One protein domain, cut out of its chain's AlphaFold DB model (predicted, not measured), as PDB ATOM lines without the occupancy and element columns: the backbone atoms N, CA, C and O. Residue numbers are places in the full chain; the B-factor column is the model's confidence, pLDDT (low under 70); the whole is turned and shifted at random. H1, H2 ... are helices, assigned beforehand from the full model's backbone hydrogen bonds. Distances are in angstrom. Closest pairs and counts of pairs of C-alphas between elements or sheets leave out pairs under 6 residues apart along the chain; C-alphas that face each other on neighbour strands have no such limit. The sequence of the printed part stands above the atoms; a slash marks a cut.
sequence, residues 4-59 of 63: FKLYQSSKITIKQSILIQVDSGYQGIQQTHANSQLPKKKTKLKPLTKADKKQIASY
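AT A GLANCE: This is residues 4 to 59 of the 63 residues of an uncharacterized protein of Moraxella lacunata (UniProt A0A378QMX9). There is little regular structure here: a long looping stretch, residues 11 to 49, runs between two short helices, H2 toward one end of the long axis and H1 toward the other. Between them the stretch folds back on itself, and residues 20 to 21 pair with residues 36 to 37, parallel. The printed part has 56 residues, with two named helices in the order H1, H2 and no named strand; the class is all helix, with 16 residues in named elements. It is loose, with a radius of gyration of the C-alphas of 13.2 A, and elongated, spanning 37 by 22 by 16 A.

IN THESE COORDINATES: Find C-alpha 50 at (128.233, 184.537, 100.505); from there H2, residues 50 to 58, runs 12.5 A. H1, residues 4 to 10, begins at C-alpha 4 at (130.411, 172.358, 126.591) and runs 9.9 A.

HOW THE PARTS SIT: H2 and H1 are apart. In both, every O i to N i+4 pair is within hydrogen-bond range.

THE WHOLE: The C-alphas of Lys 11 and Lys 50 are the two farthest apart, 37.5 A. The link from H1 to H2 is long, 39 residues, and the printed part has no cut. Look for pLDDT under 70 at residue 41 and residues 54 to 59.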
ATOM      1  N   PHE A   4     129.367 171.665 125.835       79.50
ATOM      2  CA  PHE A   4     130.411 172.358 126.591       79.50
ATOM      3  C   PHE A   4     130.524 171.903 128.055       79.50
ATOM      4  O   PHE A   4     131.627 171.802 128.590       79.50
ATOM      5  N   LYS A   5     129.402 171.579 128.714       83.38
ATOM      6  CA  LYS A   5     129.441 171.050 130.088       83.38
ATOM      7  C   LYS A   5     130.076 169.665 130.120       83.38
ATOM      8  O   LYS A   5     130.802 169.362 131.063       83.38
ATOM      9  N   LEU A   6     129.839 168.844 129.095       85.12
ATOM     10  CA  LEU A   6     130.477 167.534 128.974       85.12
ATOM     11  C   LEU A   6     131.998 167.681 128.833       85.12
ATOM     12  O   LEU A   6     132.741 167.001 129.535       85.12
ATOM     13  N   TYR A   7     132.458 168.634 128.023       81.81
ATOM     14  CA  TYR A   7     133.879 168.967 127.899       81.81
ATOM     15  C   TYR A   7     134.506 169.473 129.206       81.81
ATOM     16  O   TYR A   7     135.591 169.041 129.587       81.81
ATOM     17  N   GLN A   8     133.815 170.344 129.947       83.50
ATOM     18  CA  GLN A   8     134.292 170.774 131.268       83.50
ATOM     19  C   GLN A   8     134.401 169.598 132.249       83.50
ATOM     20  O   GLN A   8     135.336 169.532 133.045       83.50
ATOM     21  N   SER A   9     133.463 168.652 132.164       85.44
ATOM     22  CA  SER A   9     133.423 167.459 133.016       85.44
ATOM     23  C   SER A   9     134.520 166.452 132.669       85.44
ATOM     24  O   SER A   9     135.025 165.767 133.557       85.44
ATOM     25  N   SER A  10     134.909 166.362 131.393       84.44
ATOM     26  CA  SER A  10     135.875 165.374 130.905       84.44
ATOM     27  C   SER A  10     137.331 165.702 131.253       84.44
ATOM     28  O   SER A  10     138.193 164.842 131.088       84.44
ATOM     29  N   LYS A  11     137.623 166.914 131.757       80.50
ATOM     30  CA  LYS A  11     138.974 167.391 132.131       80.50
ATOM     31  C   LYS A  11     140.025 167.231 131.019       80.50
ATOM     32  O   LYS A  11     141.226 167.182 131.291       80.50
ATOM     33  N   ILE A  12     139.587 167.169 129.762       82.44
ATOM     34  CA  ILE A  12     140.483 167.058 128.611       82.44
ATOM     35  C   ILE A  12     141.271 168.361 128.494       82.44
ATOM     36  O   ILE A  12     140.706 169.438 128.317       82.44
ATOM     37  N   THR A  13     142.593 168.257 128.597       78.06
ATOM     38  CA  THR A  13     143.485 169.409 128.450       78.06
ATOM     39  C   THR A  13     143.962 169.486 127.010       78.06
ATOM     40  O   THR A  13     144.840 168.734 126.588       78.06
ATOM     41  N   ILE A  14     143.381 170.405 126.243       82.38
ATOM     42  CA  ILE A  14     143.864 170.733 124.903       82.38
ATOM     43  C   ILE A  14     145.009 171.735 125.039       82.38
ATOM     44  O   ILE A  14     144.888 172.742 125.740       82.38
ATOM     45  N   LYS A  15     146.130 171.482 124.352       87.38
ATOM     46  CA  LYS A  15     147.243 172.436 124.318       87.38
ATOM     47  C   LYS A  15     146.766 173.769 123.744       87.38
ATOM     48  O   LYS A  15     146.182 173.821 122.663       87.38
ATOM     49  N   GLN A  16     147.085 174.852 124.445       82.81
ATOM     50  CA  GLN A  16     146.723 176.209 124.031       82.81
ATOM     51  C   GLN A  16     147.358 176.602 122.696       82.81
ATOM     52  O   GLN A  16     146.806 177.445 122.012       82.81
ATOM     53  N   SER A  17     148.472 175.987 122.292       86.75
ATOM     54  CA  SER A  17     149.139 176.251 121.012       86.75
ATOM     55  C   SER A  17     148.430 175.661 119.789       86.75
ATOM     56  O   SER A  17     148.756 176.032 118.666       86.75
ATOM     57  N   ILE A  18     147.498 174.728 119.985       87.75
ATOM     58  CA  ILE A  18     146.779 174.076 118.889       87.75
ATOM     59  C   ILE A  18     145.572 174.929 118.539       87.75
ATOM     60  O   ILE A  18     144.850 175.341 119.441       87.75
ATOM     61  N   LEU A  19     145.329 175.157 117.249       87.88
ATOM     62  CA  LEU A  19     144.083 175.754 116.796       87.88
ATOM     63  C   LEU A  19     142.988 174.684 116.751       87.88
ATOM     64  O   LEU A  19     143.156 173.658 116.095       87.88
ATOM     65  N   ILE A  20     141.881 174.913 117.456       85.06
ATOM     66  CA  ILE A  20     140.737 173.997 117.465       85.06
ATOM     67  C   ILE A  20     139.566 174.605 116.712       85.06
ATOM     68  O   ILE A  20     139.224 175.768 116.915       85.06
ATOM     69  N   GLN A  21     138.929 173.810 115.865       84.44
ATOM     70  CA  GLN A  21     137.678 174.185 115.227       84.44
ATOM     71  C   GLN A  21     136.546 173.487 115.973       84.44
ATOM     72  O   GLN A  21     136.553 172.267 116.116       84.44
ATOM     73  N   VAL A  22     135.621 174.266 116.523       81.81
ATOM     74  CA  VAL A  22     134.608 173.774 117.465       81.81
ATOM     75  C   VAL A  22     133.231 174.242 117.056       81.81
ATOM     76  O   VAL A  22     133.059 175.371 116.598       81.81
ATOM     77  N   ASP A  23     132.241 173.378 117.234       81.25
ATOM     78  CA  ASP A  23     130.871 173.678 116.852       81.25
ATOM     79  C   ASP A  23     130.224 174.749 117.729       81.25
ATOM     80  O   ASP A  23     130.671 175.086 118.828       81.25
ATOM     81  N   SER A  24     129.093 175.271 117.254       75.25
ATOM     82  CA  SER A  24     128.340 176.313 117.961       75.25
ATOM     83  C   SER A  24     127.829 175.906 119.356       75.25
ATOM     84  O   SER A  24     127.458 176.784 120.132       75.25
ATOM     85  N   GLY A  25     127.842 174.608 119.691       75.75
ATOM     86  CA  GLY A  25     127.544 174.070 121.028       75.75
ATOM     87  C   GLY A  25     128.667 174.254 122.061       75.75
ATOM     88  O   GLY A  25     128.472 173.986 123.243       75.75
ATOM     89  N   TYR A  26     129.831 174.757 121.643       83.69
ATOM     90  CA  TYR A  26     130.957 175.106 122.513       83.69
ATOM     91  C   TYR A  26     131.011 176.609 122.811       83.69
ATOM     92  O   TYR A  26     132.079 177.212 122.937       83.69
ATOM     93  N   GLN A  27     129.845 177.249 122.907       75.88
ATOM     94  CA  GLN A  27     129.751 178.681 123.156       75.88
ATOM     95  C   GLN A  27     130.412 179.031 124.503       75.88
ATOM     96  O   GLN A  27     129.912 178.669 125.563       75.88
ATOM     97  N   GLY A  28     131.551 179.731 124.451       79.81
ATOM     98  CA  GLY A  28     132.346 180.104 125.629       79.81
ATOM     99  C   GLY A  28     133.729 179.450 125.722       79.81
ATOM    100  O   GLY A  28     134.533 179.887 126.539       79.81
ATOM    101  N   ILE A  29     134.063 178.486 124.856       85.56
ATOM    102  CA  ILE A  29     135.391 177.842 124.850       85.56
ATOM    103  C   ILE A  29     136.544 178.815 124.571       85.56
ATOM    104  O   ILE A  29     137.644 178.608 125.066       85.56
ATOM    105  N   GLN A  30     136.283 179.931 123.888       83.44
ATOM    106  CA  GLN A  30     137.273 180.994 123.681       83.44
ATOM    107  C   GLN A  30     137.809 181.605 124.985       83.44
ATOM    108  O   GLN A  30     138.926 182.112 124.992       83.44
ATOM    109  N   GLN A  31     137.054 181.539 126.090       83.50
ATOM    110  CA  GLN A  31     137.525 182.023 127.396       83.50
ATOM    111  C   GLN A  31     138.602 181.117 127.998       83.50
ATOM    112  O   GLN A  31     139.476 181.592 128.714       83.50
ATOM    113  N   THR A  32     138.540 179.814 127.722       83.56
ATOM    114  CA  THR A  32     139.485 178.824 128.253       83.56
ATOM    115  C   THR A  32     140.569 178.452 127.243       83.56
ATOM    116  O   THR A  32     141.654 178.021 127.630       83.56
ATOM    117  N   HIS A  33     140.303 178.634 125.951       86.31
ATOM    118  CA  HIS A  33     141.206 178.314 124.853       86.31
ATOM    119  C   HIS A  33     141.041 179.345 123.727       86.31
ATOM    120  O   HIS A  33     140.130 179.266 122.902       86.31
ATOM    121  N   ALA A  34     141.922 180.349 123.713       82.56
ATOM    122  CA  ALA A  34     141.845 181.482 122.787       82.56
ATOM    123  C   ALA A  34     142.047 181.083 121.314       82.56
ATOM    124  O   ALA A  34     141.494 181.719 120.420       82.56
ATOM    125  N   ASN A  35     142.774 179.992 121.060       87.56
ATOM    126  CA  ASN A  35     143.018 179.458 119.719       87.56
ATOM    127  C   ASN A  35     141.856 178.580 119.226       87.56
ATOM    128  O   ASN A  35     142.058 177.590 118.529       87.56
ATOM    129  N   SER A  36     140.624 178.943 119.579       85.19
ATOM    130  CA  SER A  36     139.420 178.256 119.129       85.19
ATOM    131  C   SER A  36     138.673 179.065 118.071       85.19
ATOM    132  O   SER A  36     138.285 180.223 118.263       85.19
ATOM    133  N   GLN A  37     138.454 178.432 116.922       84.75
ATOM    134  CA  GLN A  37     137.653 178.951 115.828       84.75
ATOM    135  C   GLN A  37     136.250 178.359 115.894       84.75
ATOM    136  O   GLN A  37     136.047 177.165 115.677       84.75
ATOM    137  N   LEU A  38     135.273 179.222 116.170       79.56
ATOM    138  CA  LEU A  38     133.863 178.878 116.057       79.56
ATOM    139  C   LEU A  38     133.351 179.263 114.665       79.56
ATOM    140  O   LEU A  38     133.691 180.343 114.163       79.56
ATOM    141  N   PRO A  39     132.485 178.443 114.049       76.62
ATOM    142  CA  PRO A  39     131.806 178.828 112.830       76.62
ATOM    143  C   PRO A  39     130.980 180.088 113.096       76.62
ATOM    144  O   PRO A  39     130.268 180.204 114.100       76.62
ATOM    145  N   LYS A  40     131.069 181.060 112.182       72.75
ATOM    146  CA  LYS A  40     130.271 182.284 112.269       72.75
ATOM    147  C   LYS A  40     128.793 181.916 112.294       72.75
ATOM    148  O   LYS A  40     128.249 181.366 111.337       72.75
ATOM    149  N   LYS A  41     128.118 182.274 113.385       69.62
ATOM    150  CA  LYS A  41     126.676 182.090 113.512       69.62
ATOM    151  C   LYS A  41     125.951 183.197 112.755       69.62
ATOM    152  O   LYS A  41     126.271 184.378 112.896       69.62
ATOM    153  N   LYS A  42     124.931 182.826 111.981       72.12
ATOM    154  CA  LYS A  42     124.000 183.796 111.398       72.12
ATOM    155  C   LYS A  42     123.227 184.459 112.535       72.12
ATOM    156  O   LYS A  42     122.524 183.776 113.276       72.12
ATOM    157  N   THR A  43     123.321 185.776 112.656       73.75
ATOM    158  CA  THR A  43     122.469 186.541 113.575       73.75
ATOM    159  C   THR A  43     121.592 187.502 112.783       73.75
ATOM    160  O   THR A  43     121.904 187.838 111.641       73.75
ATOM    161  N   LYS A  44     120.477 187.944 113.375       73.00
ATOM    162  CA  LYS A  44     119.542 188.875 112.722       73.00
ATOM    163  C   LYS A  44     120.216 190.205 112.353       73.00
ATOM    164  O   LYS A  44     119.888 190.780 111.325       73.00
ATOM    165  N   LEU A  45     121.180 190.647 113.166       78.44
ATOM    166  CA  LEU A  45     121.932 191.893 112.972       78.44
ATOM    167  C   LEU A  45     123.196 191.718 112.116       78.44
ATOM    168  O   LEU A  45     123.658 192.677 111.509       78.44
ATOM    169  N   LYS A  46     123.761 190.505 112.056       78.62
ATOM    170  CA  LYS A  46     124.928 190.180 111.224       78.62
ATOM    171  C   LYS A  46     124.616 188.958 110.352       78.62
ATOM    172  O   LYS A  46     124.880 187.822 110.770       78.62
ATOM    173  N   PRO A  47     124.008 189.164 109.168       78.50
ATOM    174  CA  PRO A  47     123.759 188.086 108.223       78.50
ATOM    175  C   PRO A  47     125.079 187.533 107.668       78.50
ATOM    176  O   PRO A  47     126.038 188.268 107.456       78.50
ATOM    177  N   LEU A  48     125.117 186.221 107.414       79.50
ATOM    178  CA  LEU A  48     126.278 185.572 106.799       79.50
ATOM    179  C   LEU A  48     126.465 186.050 105.361       79.50
ATOM    180  O   LEU A  48     125.519 186.014 104.562       79.50
ATOM    181  N   THR A  49     127.696 186.426 105.022       80.88
ATOM    182  CA  THR A  49     128.066 186.766 103.648       80.88
ATOM    183  C   THR A  49     128.109 185.508 102.774       80.88
ATOM    184  O   THR A  49     128.138 184.378 103.268       80.88
ATOM    185  N   LYS A  50     128.111 185.672 101.443       77.88
ATOM    186  CA  LYS A  50     128.233 184.537 100.505       77.88
ATOM    187  C   LYS A  50     129.518 183.722 100.735       77.88
ATOM    188  O   LYS A  50     129.493 182.511 100.537       77.88
ATOM    189  N   ALA A  51     130.600 184.363 101.182       75.06
ATOM    190  CA  ALA A  51     131.861 183.699 101.513       75.06
ATOM    191  C   ALA A  51     131.743 182.846 102.786       75.06
ATOM    192  O   ALA A  51     132.099 181.671 102.762       75.06
ATOM    193  N   ASP A  52     131.144 183.391 103.854       71.44
ATOM    194  CA  ASP A  52     130.931 182.643 105.103       71.44
ATOM    195  C   ASP A  52     130.055 181.396 104.865       71.44
ATOM    196  O   ASP A  52     130.292 180.336 105.436       71.44
ATOM    197  N   LYS A  53     129.061 181.493 103.970       70.62
ATOM    198  CA  LYS A  53     128.219 180.349 103.581       70.62
ATOM    199  C   LYS A  53     128.984 179.275 102.806       70.62
ATOM    200  O   LYS A  53     128.726 178.097 103.023       70.62
ATOM    201  N   LYS A  54     129.911 179.659 101.918       69.38
ATOM    202  CA  LYS A  54     130.764 178.698 101.196       69.38
ATOM    203  C   LYS A  54     131.668 177.925 102.150       69.38
ATOM    204  O   LYS A  54     131.791 176.722 101.984       69.38
ATOM    205  N   GLN A  55     132.224 178.596 103.159       69.38
ATOM    206  CA  GLN A  55     133.060 177.953 104.175       69.38
ATOM    207  C   GLN A  55     132.289 176.888 104.972       69.38
ATOM    208  O   GLN A  55     132.835 175.833 105.272       69.38
ATOM    209  N   ILE A  56     131.014 177.146 105.281       67.25
ATOM    210  CA  ILE A  56     130.141 176.159 105.936       67.25
ATOM    211  C   ILE A  56     129.859 174.981 104.989       67.25
ATOM    212  O   ILE A  56     129.918 173.834 105.414       67.25
ATOM    213  N   ALA A  57     129.594 175.251 103.707       60.09
ATOM    214  CA  ALA A  57     129.279 174.219 102.716       60.09
ATOM    215  C   ALA A  57     130.471 173.307 102.363       60.09
ATOM    216  O   ALA A  57     130.265 172.146 102.031       60.09
ATOM    217  N   SER A  58     131.708 173.810 102.437       56.78
ATOM    218  CA  SER A  58     132.922 173.022 102.180       56.78
ATOM    219  C   SER A  58     133.377 172.166 103.364       56.78
ATOM    220  O   SER A  58     134.236 171.314 103.184       56.78
ATOM    221  N   TYR A  59     132.845 172.399 104.569       58.38
ATOM    222  CA  TYR A  59     133.252 171.690 105.788       58.38
ATOM    223  C   TYR A  59     132.454 170.401 106.026       58.38
ATOM    224  O   TYR A  59     132.477 169.887 107.135       58.38
TER     225      TYR A  59